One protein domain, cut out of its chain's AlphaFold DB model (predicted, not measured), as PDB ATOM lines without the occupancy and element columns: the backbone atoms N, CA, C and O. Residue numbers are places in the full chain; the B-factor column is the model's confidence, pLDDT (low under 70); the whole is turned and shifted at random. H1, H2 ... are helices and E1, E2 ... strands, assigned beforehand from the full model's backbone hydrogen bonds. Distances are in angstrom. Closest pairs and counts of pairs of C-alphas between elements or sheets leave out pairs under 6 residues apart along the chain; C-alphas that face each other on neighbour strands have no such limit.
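Overview. This is residues 35 to 104 of the 460 residues of the protein "BRK domain-containing protein" of Toxocara canis (UniProt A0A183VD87). A small ribbon of two antiparallel strands, E1 and E2, runs beside two helices packed side by side, H2 and H3; H1 sits off one end, near H3. The 70 printed residues hold H1, H2, E1, H3 and E2 in order, mostly helix, with under half in named elements. The whole is compact, radius of gyration of the C-alphas 11.5 A, spanning 34 by 24 by 15 A.

Along the chain. E1 is residues 72 to 74; E2, 101 to 103, ends at C-alpha 103 (318.290, 328.621, 322.524). H2, 49 to 60, is 16.3 A long; H3, 88 to 97, 15.0 A. H1, 35 to 40, begins at C-alpha 35 (305.001, 346.454, 314.734).

Arrangement. Between E1 and E2, N 73 and O 102 are within hydrogen-bond range, 2.8 A. H2 and H3 touch at a shallow tilt of 21 degrees, opposite ways; their closest C-alphas, Val 56 and Leu 92, are 6.2 A apart. H1 and H3 are close but not clearly touching. O i to N i+4 pairs are within range throughout H2, in 1 of 2 in H1 and 4 of 6 in H3.

Size, cuts and confidence. The printed part has no cut. Links H2 to E1 and E1 to H3 are long. No printed residue is under 70 in pLDDT.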
ATOM      1  N   SER A  35     305.854 346.720 313.564       73.81
ATOM      2  CA  SER A  35     305.001 346.454 314.734       73.81
ATOM      3  C   SER A  35     305.605 345.483 315.757       73.81
ATOM      4  O   SER A  35     305.297 345.573 316.943       73.81
ATOM      5  N   TRP A  36     306.496 344.572 315.347       76.38
ATOM      6  CA  TRP A  36     307.156 343.648 316.278       76.38
ATOM      7  C   TRP A  36     308.313 344.277 317.051       76.38
ATOM      8  O   TRP A  36     308.690 343.752 318.100       76.38
ATOM      9  N   ARG A  37     308.863 345.404 316.580       76.12
ATOM     10  CA  ARG A  37     309.929 346.130 317.289       76.12
ATOM     11  C   ARG A  37     309.434 346.716 318.609       76.12
ATOM     12  O   ARG A  37     310.216 346.786 319.554       76.12
ATOM     13  N   ASP A  38     308.161 347.091 318.662       79.56
ATOM     14  CA  ASP A  38     307.534 347.674 319.848       79.56
ATOM     15  C   ASP A  38     307.142 346.593 320.871       79.56
ATOM     16  O   ASP A  38     307.192 346.838 322.072       79.56
ATOM     17  N   VAL A  39     306.831 345.373 320.408       84.00
ATOM     18  CA  VAL A  39     306.442 344.232 321.264       84.00
ATOM     19  C   VAL A  39     307.648 343.456 321.804       84.00
ATOM     20  O   VAL A  39     307.707 343.164 322.991       84.00
ATOM     21  N   LEU A  40     308.615 343.107 320.945       82.19
ATOM     22  CA  LEU A  40     309.799 342.304 321.311       82.19
ATOM     23  C   LEU A  40     311.033 343.169 321.635       82.19
ATOM     24  O   LEU A  40     312.101 342.651 321.967       82.19
ATOM     25  N   GLY A  41     310.908 344.491 321.502       84.88
ATOM     26  CA  GLY A  41     311.977 345.454 321.728       84.88
ATOM     27  C   GLY A  41     313.054 345.477 320.634       84.88
ATOM     28  O   GLY A  41     313.315 344.521 319.906       84.88
ATOM     29  N   ALA A  42     313.794 346.586 320.564       84.25
ATOM     30  CA  ALA A  42     314.879 346.777 319.593       84.25
ATOM     31  C   ALA A  42     316.108 345.858 319.800       84.25
ATOM     32  O   ALA A  42     317.082 345.953 319.044       84.25
ATOM     33  N   ARG A  43     316.116 345.001 320.831       87.94
ATOM     34  CA  ARG A  43     317.184 344.029 321.125       87.94
ATOM     35  C   ARG A  43     316.878 342.604 320.657       87.94
ATOM     36  O   ARG A  43     317.793 341.787 320.724       87.94
ATOM     37  N   SER A  44     315.675 342.334 320.148       91.88
ATOM     38  CA  SER A  44     315.239 340.986 319.785       91.88
ATOM     39  C   SER A  44     316.183 340.252 318.815       91.88
ATOM     40  O   SER A  44     316.775 340.830 317.896       91.88
ATOM     41  N   ALA A  45     316.299 338.939 319.020       93.38
ATOM     42  CA  ALA A  45     316.918 337.978 318.107       93.38
ATOM     43  C   ALA A  45     315.932 337.471 317.028       93.38
ATOM     44  O   ALA A  45     316.338 336.851 316.040       93.38
ATOM     45  N   TYR A  46     314.637 337.762 317.196       93.56
ATOM     46  CA  TYR A  46     313.531 337.280 316.367       93.56
ATOM     47  C   TYR A  46     312.781 338.420 315.680       93.56
ATOM     48  O   TYR A  46     312.654 339.516 316.225       93.56
ATOM     49  N   CYS A  47     312.257 338.146 314.483       91.75
ATOM     50  CA  CYS A  47     311.498 339.115 313.693       91.75
ATOM     51  C   CYS A  47     309.974 339.060 313.879       91.75
ATOM     52  O   CYS A  47     309.283 339.969 313.427       91.75
ATOM     53  N   SER A  48     309.450 337.994 314.486       92.50
ATOM     54  CA  SER A  48     308.021 337.776 314.725       92.50
ATOM     55  C   SER A  48     307.816 336.683 315.777       92.50
ATOM     56  O   SER A  48     308.706 335.848 315.974       92.50
ATOM     57  N   LEU A  49     306.631 336.627 316.399       91.50
ATOM     58  CA  LEU A  49     306.269 335.506 317.280       91.50
ATOM     59  C   LEU A  49     306.284 334.155 316.562       91.50
ATOM     60  O   LEU A  49     306.658 333.169 317.180       91.50
ATOM     61  N   GLU A  50     305.979 334.091 315.264       93.62
ATOM     62  CA  GLU A  50     306.137 332.843 314.505       93.62
ATOM     63  C   GLU A  50     307.583 332.339 314.505       93.62
ATOM     64  O   GLU A  50     307.815 331.134 314.507       93.62
ATOM     65  N   CYS A  51     308.567 333.241 314.475       94.38
ATOM     66  CA  CYS A  51     309.974 332.855 314.530       94.38
ATOM     67  C   CYS A  51     310.400 332.430 315.938       94.38
ATOM     68  O   CYS A  51     311.275 331.573 316.046       94.38
ATOM     69  N   VAL A  52     309.772 332.973 316.986       94.88
ATOM     70  CA  VAL A  52     309.925 332.477 318.362       94.88
ATOM     71  C   VAL A  52     309.318 331.076 318.470       94.88
ATOM     72  O   VAL A  52     310.022 330.139 318.833       94.88
ATOM     73  N   GLN A  53     308.057 330.908 318.058       95.62
ATOM     74  CA  GLN A  53     307.329 329.638 318.087       95.62
ATOM     75  C   GLN A  53     308.087 328.546 317.326       95.62
ATOM     76  O   GLN A  53     308.465 327.552 317.930       95.62
ATOM     77  N   LYS A  54     308.474 328.791 316.067       95.81
ATOM     78  CA  LYS A  54     309.289 327.860 315.259       95.81
ATOM     79  C   LYS A  54     310.635 327.498 315.899       95.81
ATOM     80  O   LYS A  54     311.226 326.492 315.518       95.81
ATOM     81  N   GLN A  55     311.170 328.312 316.812       94.94
ATOM     82  CA  GLN A  55     312.390 327.982 317.551       94.94
ATOM     83  C   GLN A  55     312.097 327.138 318.803       94.94
ATOM     84  O   GLN A  55     312.898 326.267 319.137       94.94
ATOM     85  N   VAL A  56     310.943 327.341 319.448       95.81
ATOM     86  CA  VAL A  56     310.420 326.475 320.518       95.81
ATOM     87  C   VAL A  56     310.020 325.105 319.965       95.81
ATOM     88  O   VAL A  56     310.393 324.090 320.542       95.81
ATOM     89  N   ASP A  57     309.356 325.055 318.811       95.38
ATOM     90  CA  ASP A  57     308.944 323.811 318.150       95.38
ATOM     91  C   ASP A  57     310.167 322.934 317.824       95.38
ATOM     92  O   ASP A  57     310.205 321.763 318.191       95.38
ATOM     93  N   LYS A  58     311.238 323.524 317.270       94.81
ATOM     94  CA  LYS A  58     312.534 322.841 317.065       94.81
ATOM     95  C   LYS A  58     313.180 322.338 318.360       94.81
ATOM     96  O   LYS A  58     313.933 321.366 318.319       94.81
ATOM     97  N   ALA A  59     312.959 323.016 319.489       94.00
ATOM     98  CA  ALA A  59     313.438 322.544 320.785       94.00
ATOM     99  C   ALA A  59     312.598 321.346 321.264       94.00
ATOM    100  O   ALA A  59     313.177 320.338 321.662       94.00
ATOM    101  N   ASN A  60     311.269 321.405 321.123       94.19
ATOM    102  CA  ASN A  60     310.347 320.301 321.422       94.19
ATOM    103  C   ASN A  60     310.599 319.050 320.557       94.19
ATOM    104  O   ASN A  60     310.528 317.936 321.062       94.19
ATOM    105  N   GLU A  61     310.946 319.210 319.274       92.94
ATOM    106  CA  GLU A  61     311.309 318.091 318.384       92.94
ATOM    107  C   GLU A  61     312.556 317.317 318.843       92.94
ATOM    108  O   GLU A  61     312.732 316.149 318.498       92.94
ATOM    109  N   VAL A  62     313.462 317.979 319.566       92.12
ATOM    110  CA  VAL A  62     314.763 317.418 319.961       92.12
ATOM    111  C   VAL A  62     314.784 316.986 321.424       92.12
ATOM    112  O   VAL A  62     315.454 316.009 321.763       92.12
ATOM    113  N   ILE A  63     314.060 317.699 322.284       92.38
ATOM    114  CA  ILE A  63     314.037 317.505 323.728       92.38
ATOM    115  C   ILE A  63     312.676 316.906 324.100       92.38
ATOM    116  O   ILE A  63     311.690 317.616 324.258       92.38
ATOM    117  N   ALA A  64     312.620 315.582 324.257       90.38
ATOM    118  CA  ALA A  64     311.369 314.874 324.557       90.38
ATOM    119  C   ALA A  64     310.819 315.128 325.980       90.38
ATOM    120  O   ALA A  64     309.664 314.810 326.260       90.38
ATOM    121  N   ASP A  65     311.638 315.662 326.889       93.62
ATOM    122  CA  ASP A  65     311.276 315.924 328.284       93.62
ATOM    123  C   ASP A  65     310.881 317.399 328.478       93.62
ATOM    124  O   ASP A  65     311.725 318.293 328.456       93.62
ATOM    125  N   GLN A  66     309.592 317.649 328.725       93.19
ATOM    126  CA  GLN A  66     309.042 318.990 328.973       93.19
ATOM    127  C   GLN A  66     309.597 319.668 330.240       93.19
ATOM    128  O   GLN A  66     309.537 320.895 330.361       93.19
ATOM    129  N   SER A  67     310.142 318.887 331.181       94.19
ATOM    130  CA  SER A  67     310.756 319.389 332.414       94.19
ATOM    131  C   SER A  67     312.231 319.775 332.246       94.19
ATOM    132  O   SER A  67     312.784 320.470 333.106       94.19
ATOM    133  N   ALA A  68     312.863 319.379 331.134       94.62
ATOM    134  CA  ALA A  68     314.247 319.717 330.839       94.62
ATOM    135  C   ALA A  68     314.428 321.235 330.694       94.62
ATOM    136  O   ALA A  68     313.588 321.942 330.135       94.62
ATOM    137  N   ARG A  69     315.556 321.742 331.198       94.56
ATOM    138  CA  ARG A  69     315.929 323.157 331.089       94.56
ATOM    139  C   ARG A  69     316.731 323.392 329.819       94.56
ATOM    140  O   ARG A  69     317.626 322.611 329.504       94.56
ATOM    141  N   VAL A  70     316.426 324.477 329.116       95.62
ATOM    142  CA  VAL A  70     317.051 324.817 327.830       95.62
ATOM    143  C   VAL A  70     318.046 325.951 328.047       95.62
ATOM    144  O   VAL A  70     317.646 327.028 328.485       95.62
ATOM    145  N   MET A  71     319.336 325.740 327.751       95.25
ATOM    146  CA  MET A  71     320.304 326.835 327.863       95.25
ATOM    147  C   MET A  71     320.055 327.884 326.782       95.25
ATOM    148  O   MET A  71     319.875 327.568 325.600       95.25
ATOM    149  N   LEU A  72     320.092 329.149 327.191       95.94
ATOM    150  CA  LEU A  72     319.893 330.292 326.310       95.94
ATOM    151  C   LEU A  72     321.165 331.131 326.221       95.94
ATOM    152  O   LEU A  72     321.906 331.251 327.192       95.94
ATOM    153  N   LEU A  73     321.392 331.752 325.070       94.94
ATOM    154  CA  LEU A  73     322.503 332.656 324.801       94.94
ATOM    155  C   LEU A  73     321.936 334.023 324.387       94.94
ATOM    156  O   LEU A  73     321.241 334.114 323.374       94.94
ATOM    157  N   ASP A  74     322.213 335.082 325.154       93.38
ATOM    158  CA  ASP A  74     322.004 336.466 324.696       93.38
ATOM    159  C   ASP A  74     323.075 336.812 323.658       93.38
ATOM    160  O   ASP A  74     324.207 336.325 323.674       93.38
ATOM    161  N   ARG A  75     322.739 337.746 322.777       84.94
ATOM    162  CA  ARG A  75     323.637 338.341 321.789       84.94
ATOM    163  C   ARG A  75     324.888 339.000 322.391       84.94
ATOM    164  O   ARG A  75     325.863 339.210 321.673       84.94
ATOM    165  N   SER A  76     324.874 339.339 323.680       88.56
ATOM    166  CA  SER A  76     326.062 339.775 324.431       88.56
ATOM    167  C   SER A  76     327.107 338.667 324.644       88.56
ATOM    168  O   SER A  76     328.237 338.973 325.014       88.56
ATOM    169  N   GLY A  77     326.744 337.400 324.416       90.31
ATOM    170  CA  GLY A  77     327.530 336.225 324.787       90.31
ATOM    171  C   GLY A  77     327.198 335.682 326.183       90.31
ATOM    172  O   GLY A  77     327.748 334.655 326.574       90.31
ATOM    173  N   THR A  78     326.303 336.328 326.939       92.69
ATOM    174  CA  THR A  78     325.847 335.821 328.240       92.69
ATOM    175  C   THR A  78     325.000 334.562 328.060       92.69
ATOM    176  O   THR A  78     323.943 334.598 327.429       92.69
ATOM    177  N   MET A  79     325.450 333.453 328.647       93.56
ATOM    178  CA  MET A  79     324.680 332.212 328.737       93.56
ATOM    179  C   MET A  79     323.817 332.197 330.001       93.56
ATOM    180  O   MET A  79     324.332 332.398 331.100       93.56
ATOM    181  N   LEU A  80     322.527 331.895 329.853       94.56
ATOM    182  CA  LEU A  80     321.664 331.439 330.939       94.56
ATOM    183  C   LEU A  80     321.721 329.913 331.005       94.56
ATOM    184  O   LEU A  80     321.305 329.222 330.073       94.56
ATOM    185  N   ASN A  81     322.217 329.399 332.126       93.12
ATOM    186  CA  ASN A  81     322.310 327.976 332.427       93.12
ATOM    187  C   ASN A  81     321.816 327.681 333.859       93.12
ATOM    188  O   ASN A  81     321.518 328.583 334.646       93.12
ATOM    189  N   GLY A  82     321.693 326.394 334.195       90.62
ATOM    190  CA  GLY A  82     321.323 325.955 335.543       90.62
ATOM    191  C   GLY A  82     319.905 326.381 335.971       90.62
ATOM    192  O   GLY A  82     318.986 326.341 335.151       90.62
ATOM    193  N   PRO A  83     319.679 326.754 337.247       90.94
ATOM    194  CA  PRO A  83     318.337 327.010 337.783       90.94
ATOM    195  C   PRO A  83     317.658 328.262 337.204       90.94
ATOM    196  O   PRO A  83     316.432 328.357 337.273       90.94
ATOM    197  N   SER A  84     318.428 329.178 336.612       92.19
ATOM    198  CA  SER A  84     317.933 330.392 335.949       92.19
ATOM    199  C   SER A  84     317.498 330.161 334.497       92.19
ATOM    200  O   SER A  84     316.885 331.041 333.902       92.19
ATOM    201  N   ALA A  85     317.819 329.005 333.907       95.06
ATOM    202  CA  ALA A  85     317.370 328.648 332.565       95.06
ATOM    203  C   ALA A  85     315.916 328.129 332.601       95.06
ATOM    204  O   ALA A  85     315.607 327.282 333.453       95.06
ATOM    205  N   PRO A  86     315.026 328.591 331.699       96.62
ATOM    206  CA  PRO A  86     313.630 328.163 331.677       96.62
ATOM    207  C   PRO A  86     313.500 326.675 331.333       96.62
ATOM    208  O   PRO A  86     314.349 326.091 330.648       96.62
ATOM    209  N   LYS A  87     312.410 326.057 331.800       96.81
ATOM    210  CA  LYS A  87     312.008 324.717 331.350       96.81
ATOM    211  C   LYS A  87     311.471 324.785 329.925       96.81
ATOM    212  O   LYS A  87     310.939 325.814 329.518       96.81
ATOM    213  N   LEU A  88     311.529 323.675 329.199       95.62
ATOM    214  CA  LEU A  88     311.003 323.571 327.839       95.62
ATOM    215  C   LEU A  88     309.516 323.969 327.747       95.62
ATOM    216  O   LEU A  88     309.150 324.731 326.856       95.62
ATOM    217  N   ALA A  89     308.688 323.553 328.714       96.25
ATOM    218  CA  ALA A  89     307.276 323.950 328.798       96.25
ATOM    219  C   ALA A  89     307.050 325.471 328.967       96.25
ATOM    220  O   ALA A  89     306.043 326.000 328.509       96.25
ATOM    221  N   GLU A  90     307.986 326.176 329.607       97.00
ATOM    222  CA  GLU A  90     307.914 327.616 329.915       97.00
ATOM    223  C   GLU A  90     308.696 328.467 328.885       97.00
ATOM    224  O   GLU A  90     308.641 329.699 328.901       97.00
ATOM    225  N   LEU A  91     309.428 327.821 327.966       96.69
ATOM    226  CA  LEU A  91     310.371 328.455 327.039       96.69
ATOM    227  C   LEU A  91     309.704 329.487 326.122       96.69
ATOM    228  O   LEU A  91     310.293 330.528 325.837       96.69
ATOM    229  N   LEU A  92     308.479 329.211 325.667       96.38
ATOM    230  CA  LEU A  92     307.735 330.114 324.792       96.38
ATOM    231  C   LEU A  92     307.444 331.452 325.475       96.38
ATOM    232  O   LEU A  92     307.689 332.505 324.889       96.38
ATOM    233  N   ASP A  93     306.944 331.418 326.708       96.81
ATOM    234  CA  ASP A  93     306.585 332.630 327.441       96.81
ATOM    235  C   ASP A  93     307.819 333.372 327.953       96.81
ATOM    236  O   ASP A  93     307.839 334.605 327.932       96.81
ATOM    237  N   PHE A  94     308.897 332.648 328.275       96.44
ATOM    238  CA  PHE A  94     310.197 333.259 328.530       96.44
ATOM    239  C   PHE A  94     310.703 334.040 327.306       96.44
ATOM    240  O   PHE A  94     311.036 335.215 327.427       96.44
ATOM    241  N   LEU A  95     310.716 333.441 326.108       95.56
ATOM    242  CA  LEU A  95     311.208 334.105 324.890       95.56
ATOM    243  C   LEU A  95     310.306 335.254 324.398       95.56
ATOM    244  O   LEU A  95     310.784 336.114 323.659       95.56
ATOM    245  N   LYS A  96     309.030 335.308 324.812       94.19
ATOM    246  CA  LYS A  96     308.164 336.489 324.611       94.19
ATOM    247  C   LYS A  96     308.613 337.680 325.462       94.19
ATOM    248  O   LYS A  96     308.568 338.805 324.980       94.19
ATOM    249  N   GLN A  97     309.027 337.434 326.707       94.62
ATOM    250  CA  GLN A  97     309.477 338.470 327.650       94.62
ATOM    251  C   GLN A  97     310.944 338.871 327.419       94.62
ATOM    252  O   GLN A  97     311.306 340.032 327.587       94.62
ATOM    253  N   HIS A  98     311.768 337.911 326.995       94.75
ATOM    254  CA  HIS A  98     313.224 338.004 326.871       94.75
ATOM    255  C   HIS A  98     313.686 337.664 325.446       94.75
ATOM    256  O   HIS A  98     314.466 336.736 325.206       94.75
ATOM    257  N   ALA A  99     313.175 338.418 324.472       93.31
ATOM    258  CA  ALA A  99     313.388 338.172 323.046       93.31
ATOM    259  C   ALA A  99     314.844 338.375 322.575       93.31
ATOM    260  O   ALA A  99     315.167 338.040 321.433       93.31
ATOM    261  N   GLU A 100     315.720 338.941 323.408       93.38
ATOM    262  CA  GLU A 100     317.166 339.060 323.191       93.38
ATOM    263  C   GLU A 100     317.926 337.723 323.295       93.38
ATOM    264  O   GLU A 100     319.011 337.589 322.723       93.38
ATOM    265  N   PHE A 101     317.345 336.723 323.964       95.56
ATOM    266  CA  PHE A 101     317.932 335.395 324.135       95.56
ATOM    267  C   PHE A 101     317.543 334.425 323.013       95.56
ATOM    268  O   PHE A 101     316.416 334.424 322.517       95.56
ATOM    269  N   ALA A 102     318.458 333.522 322.653       94.50
ATOM    270  CA  ALA A 102     318.185 332.413 321.741       94.50
ATOM    271  C   ALA A 102     318.621 331.060 322.335       94.50
ATOM    272  O   ALA A 102     319.683 331.001 322.956       94.50
ATOM    273  N   PRO A 103     317.857 329.963 322.143       93.12
ATOM    274  CA  PRO A 103     318.290 328.621 322.524       93.12
ATOM    275  C   PRO A 103     319.645 328.259 321.920       93.12
ATOM    276  O   PRO A 103     319.858 328.425 320.716       93.12
ATOM    277  N   SER A 104     320.553 327.751 322.754       91.25
ATOM    278  CA  SER A 104     321.884 327.343 322.313       91.25
ATOM    279  C   SER A 104     321.783 326.179 321.328       91.25
ATOM    280  O   SER A 104     321.371 325.074 321.683       91.25
TER     281      SER A 104